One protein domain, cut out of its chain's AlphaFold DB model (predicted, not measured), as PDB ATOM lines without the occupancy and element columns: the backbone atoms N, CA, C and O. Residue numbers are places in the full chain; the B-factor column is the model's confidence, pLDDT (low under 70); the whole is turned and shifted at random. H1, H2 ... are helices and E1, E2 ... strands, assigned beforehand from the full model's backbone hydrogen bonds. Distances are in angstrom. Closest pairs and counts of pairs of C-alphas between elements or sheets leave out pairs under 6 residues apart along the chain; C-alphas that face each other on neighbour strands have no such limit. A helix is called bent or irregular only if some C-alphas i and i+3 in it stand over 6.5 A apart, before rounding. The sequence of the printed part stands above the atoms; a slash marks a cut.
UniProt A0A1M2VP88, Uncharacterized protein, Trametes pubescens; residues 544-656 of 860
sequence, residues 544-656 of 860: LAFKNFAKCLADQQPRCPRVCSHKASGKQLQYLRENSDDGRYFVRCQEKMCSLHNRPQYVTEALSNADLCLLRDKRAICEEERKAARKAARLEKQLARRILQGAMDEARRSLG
ATOM      1  N   LEU A 544      87.029 -38.431  41.970       88.31
ATOM      2  CA  LEU A 544      87.365 -37.271  41.137       88.31
ATOM      3  C   LEU A 544      87.090 -37.543  39.649       88.31
ATOM      4  O   LEU A 544      86.469 -36.710  38.990       88.31
ATOM      5  N   ALA A 545      87.465 -38.720  39.143       87.12
ATOM      6  CA  ALA A 545      87.163 -39.165  37.784       87.12
ATOM      7  C   ALA A 545      85.647 -39.220  37.537       87.12
ATOM      8  O   ALA A 545      85.157 -38.596  36.596       87.12
ATOM      9  N   PHE A 546      84.888 -39.858  38.435       88.00
ATOM     10  CA  PHE A 546      83.426 -39.898  38.362       88.00
ATOM     11  C   PHE A 546      82.799 -38.492  38.384       88.00
ATOM     12  O   PHE A 546      81.950 -38.163  37.556       88.00
ATOM     13  N   LYS A 547      83.258 -37.620  39.292       89.38
ATOM     14  CA  LYS A 547      82.823 -36.216  39.382       89.38
ATOM     15  C   LYS A 547      83.099 -35.440  38.091       89.38
ATOM     16  O   LYS A 547      82.263 -34.632  37.697       89.38
ATOM     17  N   ASN A 548      84.232 -35.679  37.433       91.56
ATOM     18  CA  ASN A 548      84.591 -35.030  36.171       91.56
ATOM     19  C   ASN A 548      83.779 -35.578  34.983       91.56
ATOM     20  O   ASN A 548      83.358 -34.797  34.133       91.56
ATOM     21  N   PHE A 549      83.490 -36.882  34.953       92.25
ATOM     22  CA  PHE A 549      82.595 -37.489  33.963       92.25
ATOM     23  C   PHE A 549      81.169 -36.925  34.079       92.25
ATOM     24  O   PHE A 549      80.619 -36.412  33.106       92.25
ATOM     25  N   ALA A 550      80.620 -36.882  35.296       89.31
ATOM     26  CA  ALA A 550      79.305 -36.299  35.556       89.31
ATOM     27  C   ALA A 550      79.251 -34.777  35.323       89.31
ATOM     28  O   ALA A 550      78.223 -34.249  34.901       89.31
ATOM     29  N   LYS A 551      80.372 -34.068  35.523       92.31
ATOM     30  CA  LYS A 551      80.532 -32.668  35.103       92.31
ATOM     31  C   LYS A 551      80.432 -32.526  33.579       92.31
ATOM     32  O   LYS A 551      79.797 -31.581  33.121       92.31
ATOM     33  N   CYS A 552      81.051 -33.434  32.819       94.31
ATOM     34  CA  CYS A 552      81.076 -33.410  31.355       94.31
ATOM     35  C   CYS A 552      79.665 -33.551  30.767       94.31
ATOM     36  O   CYS A 552      79.211 -32.636  30.085       94.31
ATOM     37  N   LEU A 553      78.942 -34.621  31.123       92.12
ATOM     38  CA  LEU A 553      77.569 -34.858  30.651       92.12
ATOM     39  C   LEU A 553      76.632 -33.685  30.987       92.12
ATOM     40  O   LEU A 553      75.828 -33.269  30.160       92.12
ATOM     41  N   ALA A 554      76.768 -33.088  32.175       89.81
ATOM     42  CA  ALA A 554      75.940 -31.950  32.570       89.81
ATOM     43  C   ALA A 554      76.369 -30.604  31.953       89.81
ATOM     44  O   ALA A 554      75.539 -29.708  31.849       89.81
ATOM     45  N   ASP A 555      77.633 -30.410  31.555       92.00
ATOM     46  CA  ASP A 555      78.053 -29.208  30.808       92.00
ATOM     47  C   ASP A 555      77.716 -29.306  29.301       92.00
ATOM     48  O   ASP A 555      77.742 -28.274  28.630       92.00
ATOM     49  N   GLN A 556      77.360 -30.496  28.790       93.50
ATOM     50  CA  GLN A 556      76.833 -30.708  27.432       93.50
ATOM     51  C   GLN A 556      75.337 -30.363  27.289       93.50
ATOM     52  O   GLN A 556      74.902 -30.021  26.192       93.50
ATOM     53  N   GLN A 557      74.549 -30.429  28.370       93.06
ATOM     54  CA  GLN A 557      73.101 -30.195  28.305       93.06
ATOM     55  C   GLN A 557      72.729 -28.734  27.977       93.06
ATOM     56  O   GLN A 557      73.439 -27.806  28.397       93.06
ATOM     57  N   PRO A 558      71.575 -28.495  27.317       91.31
ATOM     58  CA  PRO A 558      71.045 -27.153  27.093       91.31
ATOM     59  C   PRO A 558      70.925 -26.355  28.396       91.31
ATOM     60  O   PRO A 558      70.576 -26.884  29.455       91.31
ATOM     61  N   ARG A 559      71.231 -25.054  28.332       91.62
ATOM     62  CA  ARG A 559      71.229 -24.166  29.504       91.62
ATOM     63  C   ARG A 559      69.841 -23.586  29.754       91.62
ATOM     64  O   ARG A 559      69.431 -22.654  29.068       91.62
ATOM     65  N   CYS A 560      69.172 -24.062  30.802       89.25
ATOM     66  CA  CYS A 560      67.936 -23.454  31.288       89.25
ATOM     67  C   CYS A 560      68.165 -21.985  31.705       89.25
ATOM     68  O   CYS A 560      69.104 -21.710  32.466       89.25
ATOM     69  N   PRO A 561      67.305 -21.037  31.283       87.31
ATOM     70  CA  PRO A 561      67.335 -19.677  31.800       87.31
ATOM     71  C   PRO A 561      67.019 -19.674  33.301       87.31
ATOM     72  O   PRO A 561      66.169 -20.418  33.792       87.31
ATOM     73  N   ARG A 562      67.713 -18.823  34.060       85.75
ATOM     74  CA  ARG A 562      67.534 -18.751  35.514       85.75
ATOM     75  C   ARG A 562      66.246 -18.027  35.885       85.75
ATOM     76  O   ARG A 562      66.029 -16.897  35.468       85.75
ATOM     77  N   VAL A 563      65.482 -18.625  36.800       90.06
ATOM     78  CA  VAL A 563      64.213 -18.078  37.324       90.06
ATOM     79  C   VAL A 563      64.386 -16.731  38.059       90.06
ATOM     80  O   VAL A 563      63.419 -16.002  38.242       90.06
ATOM     81  N   CYS A 564      65.606 -16.351  38.465       91.44
ATOM     82  CA  CYS A 564      65.908 -14.961  38.822       91.44
ATOM     83  C   CYS A 564      67.306 -14.519  38.363       91.44
ATOM     84  O   CYS A 564      68.256 -15.306  38.378       91.44
ATOM     85  N   SER A 565      67.447 -13.227  38.070       92.00
ATOM     86  CA  SER A 565      68.700 -12.567  37.673       92.00
ATOM     87  C   SER A 565      69.745 -12.459  38.795       92.00
ATOM     88  O   SER A 565      70.941 -12.446  38.512       92.00
ATOM     89  N   HIS A 566      69.319 -12.428  40.066       94.69
ATOM     90  CA  HIS A 566      70.174 -12.221  41.246       94.69
ATOM     91  C   HIS A 566      71.405 -13.137  41.332       94.69
ATOM     92  O   HIS A 566      71.405 -14.263  40.820       94.69
ATOM     93  N   LYS A 567      72.427 -12.692  42.078       90.50
ATOM     94  CA  LYS A 567      73.683 -13.423  42.311       90.50
ATOM     95  C   LYS A 567      73.439 -14.860  42.794       90.50
ATOM     96  O   LYS A 567      72.709 -15.114  43.755       90.50
ATOM     97  N   ALA A 568      74.066 -15.799  42.097       89.50
ATOM     98  CA  ALA A 568      73.970 -17.228  42.350       89.50
ATOM     99  C   ALA A 568      75.115 -17.733  43.241       89.50
ATOM    100  O   ALA A 568      76.224 -17.200  43.213       89.50
ATOM    101  N   SER A 569      74.877 -18.834  43.954       86.44
ATOM    102  CA  SER A 569      75.956 -19.731  44.369       86.44
ATOM    103  C   SER A 569      76.674 -20.301  43.140       86.44
ATOM    104  O   SER A 569      76.080 -20.402  42.066       86.44
ATOM    105  N   GLY A 570      77.906 -20.791  43.310       87.31
ATOM    106  CA  GLY A 570      78.536 -21.633  42.286       87.31
ATOM    107  C   GLY A 570      77.645 -22.825  41.894       87.31
ATOM    108  O   GLY A 570      76.850 -23.296  42.718       87.31
ATOM    109  N   LYS A 571      77.775 -23.290  40.641       84.62
ATOM    110  CA  LYS A 571      77.076 -24.479  40.119       84.62
ATOM    111  C   LYS A 571      77.303 -25.678  41.048       84.62
ATOM    112  O   LYS A 571      78.438 -25.969  41.418       84.62
ATOM    113  N   GLN A 572      76.238 -26.405  41.374       86.38
ATOM    114  CA  GLN A 572      76.296 -27.687  42.075       86.38
ATOM    115  C   GLN A 572      75.563 -28.742  41.248       86.38
ATOM    116  O   GLN A 572      74.513 -28.466  40.677       86.38
ATOM    117  N   LEU A 573      76.135 -29.941  41.157       84.88
ATOM    118  CA  LEU A 573      75.561 -31.053  40.404       84.88
ATOM    119  C   LEU A 573      74.661 -31.884  41.328       84.88
ATOM    120  O   LEU A 573      75.111 -32.288  42.403       84.88
ATOM    121  N   GLN A 574      73.410 -32.132  40.934       82.25
ATOM    122  CA  GLN A 574      72.424 -32.815  41.781       82.25
ATOM    123  C   GLN A 574      72.854 -34.243  42.145       82.25
ATOM    124  O   GLN A 574      72.795 -34.615  43.316       82.25
ATOM    125  N   TYR A 575      73.396 -34.990  41.178       73.88
ATOM    126  CA  TYR A 575      73.823 -36.387  41.337       73.88
ATOM    127  C   TYR A 575      74.919 -36.591  42.409       73.88
ATOM    128  O   TYR A 575      75.090 -37.683  42.940       73.88
ATOM    129  N   LEU A 576      75.656 -35.533  42.781       70.19
ATOM    130  CA  LEU A 576      76.673 -35.574  43.847       70.19
ATOM    131  C   LEU A 576      76.089 -35.387  45.263       70.19
ATOM    132  O   LEU A 576      76.851 -35.335  46.229       70.19
ATOM    133  N   ARG A 577      74.763 -35.251  45.390       64.69
ATOM    134  CA  ARG A 577      74.010 -35.078  46.646       64.69
ATOM    135  C   ARG A 577      72.911 -36.139  46.805       64.69
ATOM    136  O   ARG A 577      71.810 -35.816  47.235       64.69
ATOM    137  N   GLU A 578      73.220 -37.380  46.433       57.59
ATOM    138  CA  GLU A 578      72.422 -38.601  46.674       57.59
ATOM    139  C   GLU A 578      71.061 -38.701  45.947       57.59
ATOM    140  O   GLU A 578      70.658 -39.814  45.624       57.59
ATOM    141  N   ASN A 579      70.420 -37.595  45.545       60.88
ATOM    142  CA  ASN A 579      69.297 -37.612  44.595       60.88
ATOM    143  C   ASN A 579      69.793 -37.964  43.175       60.88
ATOM    144  O   ASN A 579      70.332 -37.111  42.463       60.88
ATOM    145  N   SER A 580      69.581 -39.212  42.758       62.31
ATOM    146  CA  SER A 580      70.138 -39.819  41.539       62.31
ATOM    147  C   SER A 580      69.452 -39.451  40.218       62.31
ATOM    148  O   SER A 580      70.022 -39.686  39.157       62.31
ATOM    149  N   ASP A 581      68.237 -38.909  40.245       68.56
ATOM    150  CA  ASP A 581      67.275 -39.248  39.176       68.56
ATOM    151  C   ASP A 581      67.173 -38.252  38.013       68.56
ATOM    152  O   ASP A 581      66.404 -38.476  37.087       68.56
ATOM    153  N   ASP A 582      67.918 -37.146  38.064       78.81
ATOM    154  CA  ASP A 582      67.706 -36.002  37.156       78.81
ATOM    155  C   ASP A 582      69.018 -35.364  36.649       78.81
ATOM    156  O   ASP A 582      69.037 -34.609  35.680       78.81
ATOM    157  N   GLY A 583      70.152 -35.652  37.305       83.31
ATOM    158  CA  GLY A 583      71.502 -35.283  36.849       83.31
ATOM    159  C   GLY A 583      71.889 -33.793  36.851       83.31
ATOM    160  O   GLY A 583      73.078 -33.490  36.904       83.31
ATOM    161  N   ARG A 584      70.921 -32.870  36.831       89.50
ATOM    162  CA  ARG A 584      71.096 -31.446  36.473       89.50
ATOM    163  C   ARG A 584      72.118 -30.672  37.303       89.50
ATOM    164  O   ARG A 584      72.335 -30.930  38.493       89.50
ATOM    165  N   TYR A 585      72.627 -29.591  36.713       90.50
ATOM    166  CA  TYR A 585      73.160 -28.485  37.499       90.50
ATOM    167  C   TYR A 585      72.039 -27.663  38.130       90.50
ATOM    168  O   TYR A 585      71.119 -27.207  37.449       90.50
ATOM    169  N   PHE A 586      72.201 -27.351  39.412       91.44
ATOM    170  CA  PHE A 586      71.453 -26.299  40.087       91.44
ATOM    171  C   PHE A 586      72.389 -25.224  40.652       91.44
ATOM    172  O   PHE A 586      73.557 -25.460  40.970       91.44
ATOM    173  N   VAL A 587      71.847 -24.023  40.816       91.38
ATOM    174  CA  VAL A 587      72.402 -22.962  41.662       91.38
ATOM    175  C   VAL A 587      71.382 -22.587  42.732       91.38
ATOM    176  O   VAL A 587      70.230 -23.012  42.676       91.38
ATOM    177  N   ARG A 588      71.777 -21.783  43.716       92.88
ATOM    178  CA  ARG A 588      70.860 -21.171  44.682       92.88
ATOM    179  C   ARG A 588      71.005 -19.659  44.639       92.88
ATOM    180  O   ARG A 588      72.125 -19.161  44.537       92.88
ATOM    181  N   CYS A 589      69.897 -18.930  44.733       93.75
ATOM    182  CA  CYS A 589      69.953 -17.478  44.882       93.75
ATOM    183  C   CYS A 589      70.581 -17.123  46.241       93.75
ATOM    184  O   CYS A 589      70.130 -17.627  47.273       93.75
ATOM    185  N   GLN A 590      71.623 -16.287  46.232       94.19
ATOM    186  CA  GLN A 590      72.268 -15.789  47.452       94.19
ATOM    187  C   GLN A 590      71.579 -14.541  48.011       94.19
ATOM    188  O   GLN A 590      71.678 -14.293  49.210       94.19
ATOM    189  N   GLU A 591      70.861 -13.790  47.173       94.38
ATOM    190  CA  GLU A 591      70.177 -12.565  47.586       94.38
ATOM    191  C   GLU A 591      69.059 -12.875  48.587       94.38
ATOM    192  O   GLU A 591      68.231 -13.749  48.320       94.38
ATOM    193  N   LYS A 592      69.049 -12.205  49.746       92.50
ATOM    194  CA  LYS A 592      68.136 -12.503  50.866       92.50
ATOM    195  C   LYS A 592      66.704 -12.072  50.575       92.50
ATOM    196  O   LYS A 592      65.777 -12.772  50.959       92.50
ATOM    197  N   MET A 593      66.538 -10.947  49.878       94.31
ATOM    198  CA  MET A 593      65.225 -10.367  49.564       94.31
ATOM    199  C   MET A 593      64.510 -11.079  48.402       94.31
ATOM    200  O   MET A 593      63.370 -10.764  48.076       94.31
ATOM    201  N   CYS A 594      65.162 -12.048  47.753       94.06
ATOM    202  CA  CYS A 594      64.560 -12.811  46.668       94.06
ATOM    203  C   CYS A 594      63.623 -13.901  47.215       94.06
ATOM    204  O   CYS A 594      64.034 -14.728  48.025       94.06
ATOM    205  N   SER A 595      62.405 -14.009  46.678       92.81
ATOM    206  CA  SER A 595      61.455 -15.102  46.976       92.81
ATOM    207  C   SER A 595      62.000 -16.513  46.675       92.81
ATOM    208  O   SER A 595      61.489 -17.514  47.183       92.81
ATOM    209  N   LEU A 596      63.067 -16.600  45.874       92.88
ATOM    210  CA  LEU A 596      63.807 -17.822  45.555       92.88
ATOM    211  C   LEU A 596      65.139 -17.946  46.322       92.88
ATOM    212  O   LEU A 596      65.978 -18.767  45.943       92.88
ATOM    213  N   HIS A 597      65.358 -17.157  47.382       93.69
ATOM    214  CA  HIS A 597      66.534 -17.264  48.252       93.69
ATOM    215  C   HIS A 597      66.739 -18.710  48.719       93.69
ATOM    216  O   HIS A 597      65.803 -19.370  49.171       93.69
ATOM    217  N   ASN A 598      67.968 -19.218  48.597       88.19
ATOM    218  CA  ASN A 598      68.356 -20.596  48.918       88.19
ATOM    219  C   ASN A 598      67.592 -21.742  48.207       88.19
ATOM    220  O   ASN A 598      68.010 -22.897  48.338       88.19
ATOM    221  N   ARG A 599      66.538 -21.471  47.424       90.31
ATOM    222  CA  ARG A 599      65.841 -22.484  46.618       90.31
ATOM    223  C   ARG A 599      66.738 -22.926  45.449       90.31
ATOM    224  O   ARG A 599      67.438 -22.081  44.880       90.31
ATOM    225  N   PRO A 600      66.758 -24.222  45.086       90.75
ATOM    226  CA  PRO A 600      67.478 -24.683  43.906       90.75
ATOM    227  C   PRO A 600      66.828 -24.117  42.636       90.75
ATOM    228  O   PRO A 600      65.611 -24.135  42.480       90.75
ATOM    229  N   GLN A 601      67.661 -23.609  41.735       92.12
ATOM    230  CA  GLN A 601      67.304 -23.150  40.395       92.12
ATOM    231  C   GLN A 601      68.120 -23.976  39.410       92.12
ATOM    232  O   GLN A 601      69.351 -23.896  39.426       92.12
ATOM    233  N   TYR A 602      67.459 -24.774  38.580       92.31
ATOM    234  CA  TYR A 602      68.132 -25.577  37.565       92.31
ATOM    235  C   TYR A 602      68.674 -24.680  36.450       92.31
ATOM    236  O   TYR A 602      67.990 -23.764  36.000       92.31
ATOM    237  N   VAL A 603      69.929 -24.906  36.056       92.75
ATOM    238  CA  VAL A 603      70.636 -24.113  35.023       92.75
ATOM    239  C   VAL A 603      71.006 -24.943  33.796       92.75
ATOM    240  O   VAL A 603      71.653 -24.443  32.878       92.75
ATOM    241  N   THR A 604      70.587 -26.206  33.790       94.00
ATOM    242  CA  THR A 604      70.574 -27.104  32.640       94.00
ATOM    243  C   THR A 604      69.270 -27.885  32.618       94.00
ATOM    244  O   THR A 604      68.543 -27.922  33.620       94.00
ATOM    245  N   GLU A 605      68.979 -28.504  31.485       93.12
ATOM    246  CA  GLU A 605      67.920 -29.504  31.365       93.12
ATOM    247  C   GLU A 605      68.272 -30.795  32.126       93.12
ATOM    248  O   GLU A 605      69.313 -30.880  32.794       93.12
ATOM    249  N   ALA A 606      67.348 -31.762  32.096       91.62
ATOM    250  CA  ALA A 606      67.586 -33.116  32.591       91.62
ATOM    251  C   ALA A 606      68.759 -33.754  31.838       91.62
ATOM    252  O   ALA A 606      68.955 -33.486  30.655       91.62
ATOM    253  N   LEU A 607      69.504 -34.642  32.497       91.50
ATOM    254  CA  LEU A 607      70.256 -35.645  31.744       91.50
ATOM    255  C   LEU A 607      69.263 -36.599  31.064       91.50
ATOM    256  O   LEU A 607      68.225 -36.920  31.649       91.50
ATOM    257  N   SER A 608      69.563 -37.054  29.845       93.38
ATOM    258  CA  SER A 608      68.714 -38.045  29.180       93.38
ATOM    259  C   SER A 608      68.740 -39.378  29.938       93.38
ATOM    260  O   SER A 608      69.663 -39.650  30.707       93.38
ATOM    261  N   ASN A 609      67.762 -40.258  29.699       90.31
ATOM    262  CA  ASN A 609      67.786 -41.599  30.298       90.31
ATOM    263  C   ASN A 609      69.073 -42.370  29.936       90.31
ATOM    264  O   ASN A 609      69.586 -43.099  30.778       90.31
ATOM    265  N   ALA A 610      69.627 -42.160  28.736       92.44
ATOM    266  CA  ALA A 610      70.904 -42.745  28.330       92.44
ATOM    267  C   ALA A 610      72.078 -42.183  29.153       92.44
ATOM    268  O   ALA A 610      72.855 -42.953  29.712       92.44
ATOM    269  N   ASP A 611      72.163 -40.858  29.319       92.94
ATOM    270  CA  ASP A 611      73.183 -40.210  30.161       92.94
ATOM    271  C   ASP A 611      73.087 -40.650  31.633       92.94
ATOM    272  O   ASP A 611      74.101 -40.831  32.310       92.94
ATOM    273  N   LEU A 612      71.863 -40.837  32.142       89.19
ATOM    274  CA  LEU A 612      71.606 -41.324  33.499       89.19
ATOM    275  C   LEU A 612      72.004 -42.797  33.672       89.19
ATOM    276  O   LEU A 612      72.515 -43.147  34.736       89.19
ATOM    277  N   CYS A 613      71.835 -43.645  32.651       89.69
ATOM    278  CA  CYS A 613      72.394 -45.000  32.648       89.69
ATOM    279  C   CYS A 613      73.927 -44.962  32.633       89.69
ATOM    280  O   CYS A 613      74.539 -45.488  33.556       89.69
ATOM    281  N   LEU A 614      74.552 -44.198  31.727       91.94
ATOM    282  CA  LEU A 614      76.012 -44.025  31.690       91.94
ATOM    283  C   LEU A 614      76.588 -43.518  33.032       91.94
ATOM    284  O   LEU A 614      77.685 -43.916  33.433       91.94
ATOM    285  N   LEU A 615      75.853 -42.677  33.771       90.56
ATOM    286  CA  LEU A 615      76.209 -42.268  35.137       90.56
ATOM    287  C   LEU A 615      76.033 -43.353  36.202       90.56
ATOM    288  O   LEU A 615      76.739 -43.319  37.215       90.56
ATOM    289  N   ARG A 616      75.090 -44.278  36.037       89.38
ATOM    290  CA  ARG A 616      74.909 -45.428  36.935       89.38
ATOM    291  C   ARG A 616      76.006 -46.457  36.682       89.38
ATOM    292  O   ARG A 616      76.677 -46.851  37.633       89.38
ATOM    293  N   ASP A 617      76.289 -46.754  35.421       91.06
ATOM    294  CA  ASP A 617      77.323 -47.699  34.997       91.06
ATOM    295  C   ASP A 617      78.716 -47.202  35.402       91.06
ATOM    296  O   ASP A 617      79.462 -47.897  36.096       91.06
ATOM    297  N   LYS A 618      79.057 -45.941  35.087       90.62
ATOM    298  CA  LYS A 618      80.358 -45.386  35.488       90.62
ATOM    299  C   LYS A 618      80.483 -45.211  37.004       90.62
ATOM    300  O   LYS A 618      81.598 -45.261  37.525       90.62
ATOM    301  N   ARG A 619      79.367 -45.063  37.732       88.06
ATOM    302  CA  ARG A 619      79.365 -45.108  39.201       88.06
ATOM    303  C   ARG A 619      79.641 -46.522  39.715       88.06
ATOM    304  O   ARG A 619      80.468 -46.647  40.611       88.06
ATOM    305  N   ALA A 620      78.997 -47.551  39.164       87.94
ATOM    306  CA  ALA A 620      79.233 -48.943  39.542       87.94
ATOM    307  C   ALA A 620      80.709 -49.316  39.340       87.94
ATOM    308  O   ALA A 620      81.370 -49.707  40.300       87.94
ATOM    309  N   ILE A 621      81.257 -49.037  38.150       90.06
ATOM    310  CA  ILE A 621      82.676 -49.236  37.823       90.06
ATOM    311  C   ILE A 621      83.580 -48.525  38.841       90.06
ATOM    312  O   ILE A 621      84.445 -49.156  39.440       90.06
ATOM    313  N   CYS A 622      83.366 -47.234  39.119       88.62
ATOM    314  CA  CYS A 622      84.199 -46.509  40.087       88.62
ATOM    315  C   CYS A 622      83.984 -46.942  41.553       88.62
ATOM    316  O   CYS A 622      84.868 -46.727  42.382       88.62
ATOM    317  N   GLU A 623      82.855 -47.562  41.909       87.62
ATOM    318  CA  GLU A 623      82.674 -48.207  43.216       87.62
ATOM    319  C   GLU A 623      83.368 -49.581  43.285       87.62
ATOM    320  O   GLU A 623      83.859 -49.950  44.353       87.62
ATOM    321  N   GLU A 624      83.489 -50.309  42.173       91.06
ATOM    322  CA  GLU A 624      84.235 -51.572  42.077       91.06
ATOM    323  C   GLU A 624      85.749 -51.377  42.018       91.06
ATOM    324  O   GLU A 624      86.451 -51.969  42.839       91.06
ATOM    325  N   GLU A 625      86.249 -50.470  41.173       91.44
ATOM    326  CA  GLU A 625      87.645 -50.004  41.175       91.44
ATOM    327  C   GLU A 625      88.079 -49.633  42.609       91.44
ATOM    328  O   GLU A 625      89.131 -50.044  43.101       91.44
ATOM    329  N   ARG A 626      87.206 -48.927  43.341       88.69
ATOM    330  CA  ARG A 626      87.424 -48.521  44.733       88.69
ATOM    331  C   ARG A 626      87.376 -49.682  45.732       88.69
ATOM    332  O   ARG A 626      88.128 -49.662  46.710       88.69
ATOM    333  N   LYS A 627      86.514 -50.689  45.536       90.06
ATOM    334  CA  LYS A 627      86.525 -51.937  46.330       90.06
ATOM    335  C   LYS A 627      87.829 -52.706  46.086       90.06
ATOM    336  O   LYS A 627      88.454 -53.137  47.055       90.06
ATOM    337  N   ALA A 628      88.274 -52.806  44.833       90.44
ATOM    338  CA  ALA A 628      89.518 -53.460  44.440       90.44
ATOM    339  C   ALA A 628      90.748 -52.751  45.031       90.44
ATOM    340  O   ALA A 628      91.535 -53.394  45.721       90.44
ATOM    341  N   ALA A 629      90.859 -51.425  44.896       88.56
ATOM    342  CA  ALA A 629      91.935 -50.634  45.499       88.56
ATOM    343  C   ALA A 629      91.986 -50.783  47.035       88.56
ATOM    344  O   ALA A 629      93.055 -50.932  47.624       88.56
ATOM    345  N   ARG A 630      90.822 -50.833  47.703       90.25
ATOM    346  CA  ARG A 630      90.731 -51.119  49.148       90.25
ATOM    347  C   ARG A 630      91.129 -52.554  49.509       90.25
ATOM    348  O   ARG A 630      91.638 -52.761  50.608       90.25
ATOM    349  N   LYS A 631      90.894 -53.537  48.632       93.88
ATOM    350  CA  LYS A 631      91.358 -54.926  48.805       93.88
ATOM    351  C   LYS A 631      92.879 -55.004  48.630       93.88
ATOM    352  O   LYS A 631      93.541 -55.557  49.500       93.88
ATOM    353  N   ALA A 632      93.426 -54.371  47.591       91.75
ATOM    354  CA  ALA A 632      94.864 -54.278  47.341       91.75
ATOM    355  C   ALA A 632      95.608 -53.639  48.526       91.75
ATOM    356  O   ALA A 632      96.460 -54.290  49.118       91.75
ATOM    357  N   ALA A 633      95.198 -52.449  48.981       89.94
ATOM    358  CA  ALA A 633      95.822 -51.772  50.126       89.94
ATOM    359  C   ALA A 633      95.690 -52.544  51.464       89.94
ATOM    360  O   ALA A 633      96.480 -52.349  52.389       89.94
ATOM    361  N   ARG A 634      94.693 -53.436  51.601       92.94
ATOM    362  CA  ARG A 634      94.600 -54.371  52.739       92.94
ATOM    363  C   ARG A 634      95.613 -55.510  52.618       92.94
ATOM    364  O   ARG A 634      96.276 -55.805  53.608       92.94
ATOM    365  N   LEU A 635      95.741 -56.110  51.433       94.88
ATOM    366  CA  LEU A 635      96.697 -57.185  51.148       94.88
ATOM    367  C   LEU A 635      98.146 -56.687  51.255       94.88
ATOM    368  O   LEU A 635      98.952 -57.316  51.928       94.88
ATOM    369  N   GLU A 636      98.449 -55.514  50.701       94.19
ATOM    370  CA  GLU A 636      99.733 -54.817  50.842       94.19
ATOM    371  C   GLU A 636     100.088 -54.593  52.322       94.19
ATOM    372  O   GLU A 636     101.177 -54.946  52.773       94.19
ATOM    373  N   LYS A 637      99.133 -54.109  53.130       92.94
ATOM    374  CA  LYS A 637      99.327 -53.934  54.576       92.94
ATOM    375  C   LYS A 637      99.474 -55.258  55.339       92.94
ATOM    376  O   LYS A 637     100.135 -55.283  56.379       92.94
ATOM    377  N   GLN A 638      98.879 -56.352  54.864       94.31
ATOM    378  CA  GLN A 638      99.098 -57.696  55.414       94.31
ATOM    379  C   GLN A 638     100.479 -58.246  55.026       94.31
ATOM    380  O   GLN A 638     101.158 -58.813  55.879       94.31
ATOM    381  N   LEU A 639     100.931 -58.020  53.790       95.62
ATOM    382  CA  LEU A 639     102.260 -58.396  53.311       95.62
ATOM    383  C   LEU A 639     103.357 -57.635  54.068       95.62
ATOM    384  O   LEU A 639     104.250 -58.261  54.627       95.62
ATOM    385  N   ALA A 640     103.235 -56.311  54.200       92.50
ATOM    386  CA  ALA A 640     104.158 -55.487  54.984       92.50
ATOM    387  C   ALA A 640     104.237 -55.930  56.459       92.50
ATOM    388  O   ALA A 640     105.314 -55.928  57.050       92.50
ATOM    389  N   ARG A 641     103.113 -56.371  57.049       93.38
ATOM    390  CA  ARG A 641     103.090 -56.977  58.391       93.38
ATOM    391  C   ARG A 641     103.816 -58.321  58.445       93.38
ATOM    392  O   ARG A 641     104.570 -58.533  59.384       93.38
ATOM    393  N   ARG A 642     103.623 -59.207  57.460       94.31
ATOM    394  CA  ARG A 642     104.335 -60.498  57.379       94.31
ATOM    395  C   ARG A 642     105.844 -60.310  57.210       94.31
ATOM    396  O   ARG A 642     106.603 -60.981  57.896       94.31
ATOM    397  N   ILE A 643     106.270 -59.365  56.368       93.88
ATOM    398  CA  ILE A 643     107.688 -59.017  56.176       93.88
ATOM    399  C   ILE A 643     108.293 -58.476  57.481       93.88
ATOM    400  O   ILE A 643     109.349 -58.938  57.903       93.88
ATOM    401  N   LEU A 644     107.606 -57.547  58.158       93.25
ATOM    402  CA  LEU A 644     108.066 -57.005  59.442       93.25
ATOM    403  C   LEU A 644     108.149 -58.084  60.534       93.25
ATOM    404  O   LEU A 644     109.117 -58.104  61.288       93.25
ATOM    405  N   GLN A 645     107.168 -58.990  60.597       92.44
ATOM    406  CA  GLN A 645     107.167 -60.110  61.540       92.44
ATOM    407  C   GLN A 645     108.338 -61.066  61.270       92.44
ATOM    408  O   GLN A 645     109.100 -61.359  62.185       92.44
ATOM    409  N   GLY A 646     108.543 -61.471  60.011       94.69
ATOM    410  CA  GLY A 646     109.665 -62.325  59.615       94.69
ATOM    411  C   GLY A 646     111.023 -61.728  59.994       94.69
ATOM    412  O   GLY A 646     111.836 -62.414  60.606       94.69
ATOM    413  N   ALA A 647     111.226 -60.430  59.743       92.00
ATOM    414  CA  ALA A 647     112.441 -59.718  60.146       92.00
ATOM    415  C   ALA A 647     112.610 -59.621  61.679       92.00
ATOM    416  O   ALA A 647     113.733 -59.654  62.183       92.00
ATOM    417  N   MET A 648     111.515 -59.522  62.443       90.88
ATOM    418  CA  MET A 648     111.565 -59.560  63.911       90.88
ATOM    419  C   MET A 648     111.911 -60.953  64.452       90.88
ATOM    420  O   MET A 648     112.674 -61.052  65.413       90.88
ATOM    421  N   ASP A 649     111.397 -62.022  63.843       92.56
ATOM    422  CA  ASP A 649     111.653 -63.403  64.273       92.56
ATOM    423  C   ASP A 649     113.004 -63.947  63.771       92.56
ATOM    424  O   ASP A 649     113.625 -64.793  64.414       92.56
ATOM    425  N   GLU A 650     113.528 -63.417  62.666       92.62
ATOM    426  CA  GLU A 650     114.933 -63.560  62.277       92.62
ATOM    427  C   GLU A 650     115.859 -62.857  63.283       92.62
ATOM    428  O   GLU A 650     116.720 -63.508  63.871       92.62
ATOM    429  N   ALA A 651     115.612 -61.579  63.600       89.25
ATOM    430  CA  ALA A 651     116.401 -60.847  64.595       89.25
ATOM    431  C   ALA A 651     116.356 -61.487  66.000       89.25
ATOM    432  O   ALA A 651     117.345 -61.436  66.733       89.25
ATOM    433  N   ARG A 652     115.236 -62.122  66.377       87.12
ATOM    434  CA  ARG A 652     115.129 -62.952  67.591       87.12
ATOM    435  C   ARG A 652     116.039 -64.181  67.529       87.12
ATOM    436  O   ARG A 652     116.757 -64.420  68.494       87.12
ATOM    437  N   ARG A 653     116.052 -64.923  66.414       89.50
ATOM    438  CA  ARG A 653     116.924 -66.099  66.232       89.50
ATOM    439  C   ARG A 653     118.408 -65.728  66.269       89.50
ATOM    440  O   ARG A 653     119.161 -66.365  66.998       89.50
ATOM    441  N   SER A 654     118.818 -64.643  65.605       83.06
ATOM    442  CA  SER A 654     120.202 -64.143  65.681       83.06
ATOM    443  C   SER A 654     120.619 -63.759  67.109       83.06
ATOM    444  O   SER A 654     121.745 -64.030  67.515       83.06
ATOM    445  N   LEU A 655     119.717 -63.158  67.896       81.88
ATOM    446  CA  LEU A 655     119.975 -62.845  69.310       81.88
ATOM    447  C   LEU A 655     119.978 -64.089  70.216       81.88
ATOM    448  O   LEU A 655     120.663 -64.080  71.236       81.88
ATOM    449  N   GLY A 656     119.247 -65.144  69.848       80.44
ATOM    450  CA  GLY A 656     119.300 -66.445  70.516       80.44
ATOM    451  C   GLY A 656     120.677 -67.095  70.384       80.44
ATOM    452  O   GLY A 656     121.301 -67.395  71.396       80.44
TER     453      GLY A 656
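AT A GLANCE: This is residues 544 to 656 of the 860 residues of an uncharacterized protein of Trametes pubescens (UniProt A0A1M2VP88). One very long, nearly straight helix, H3, sticks out as an arm from a small body at one end of the model, and its free part is residues 624 to 656. In the body, H1 packs side by side with the early part of H3, residues 611 to 622, running the opposite way, while a small two-strand hairpin, E1 and E2, lies with the short helix H2 and long loops. The printed part has 113 residues with three named helices and two named strands, in the order H1, H2, E1, E2, H3; the sheet has the order E1 - E2 and is antiparallel, and the class is mostly helix. The whole is extended, with a radius of gyration of the C-alphas of 24.2 A, and the C-alphas span 81 by 35 by 18 A, the arm making much of the length.

HOW THE PARTS SIT: The sheet is a hairpin of two antiparallel strands, E1, residues 585 to 588, and E2, residues 600 to 602, with 141 degrees between their N-to-C directions. C-alphas 587 and 601 face each other at 5.3 A, and C-alphas 588 and 600 at 4.9 A. Across the pair, N 587 and O 601 are within hydrogen-bond range at 2.9 A, as are N 601 and O 587 at 2.8 A. Residues 572 to 573, too short a stretch to bear a name, pair antiparallel with residues 585 to 586 of E1. Next along the chain after that stretch is H2, residues 574 to 577; its closest C-alphas to E1 are those of Gln 574 and Tyr 585, 6.1 A apart. H1, residues 544 to 556, is close to H2 but not clearly touching, the closest C-alphas being those of Lys 547 and Leu 576 at 7.6 A. The closest C-alphas of H1 and E1 are those of Ala 554 and Tyr 585, 6.6 A apart. H3, residues 609 to 656, touches H1 with residues 611 to 622 alone; the closest C-alphas are those of Phe 546 and Arg 619, 6.7 A apart. H1 and H3 stand at a shallow tilt of 12 degrees and run opposite ways. Among the pairs that are apart are H2 and H3, E1 and H3, and H1 and E2. In H1 and H3 every O i to N i+4 pair is within hydrogen-bond range; H2 is too short for such a pair, and its one O i to N i+3 pair is within range.

IN THESE COORDINATES: E1 measures 10.5 A from first to last C-alpha, residues 585 to 588, and E2 6.4 A, residues 600 to 602. H3, the longest helix, runs 69.9 A from C-alpha 609 at (67.786, -41.599, 30.298) to C-alpha 656 at (119.300, -66.445, 70.516), and it is not bent. H1 begins with C-alpha 544 at (87.365, -37.271, 41.137) and measures 18.5 A to C-alpha 556. H2, residues 574 to 577, measures 5.6 A.

THE WHOLE: The C-alphas of Ser 565 and Gly 656 are the two farthest apart, at 80.9 A. Without the part of H3 that stands free, residues 624 to 656, the body has 80 residues and spans 44 by 22 by 17 A, with a radius of gyration of 13.5 A. The printed part has no cut. The links H1 to H2, with 17 residues, and E1 to E2, with 11, are long; those from H2 to E1 and from E2 to H3 are short. The mean pLDDT of the printed part is 89.0, and residues 577 to 581 are under 70.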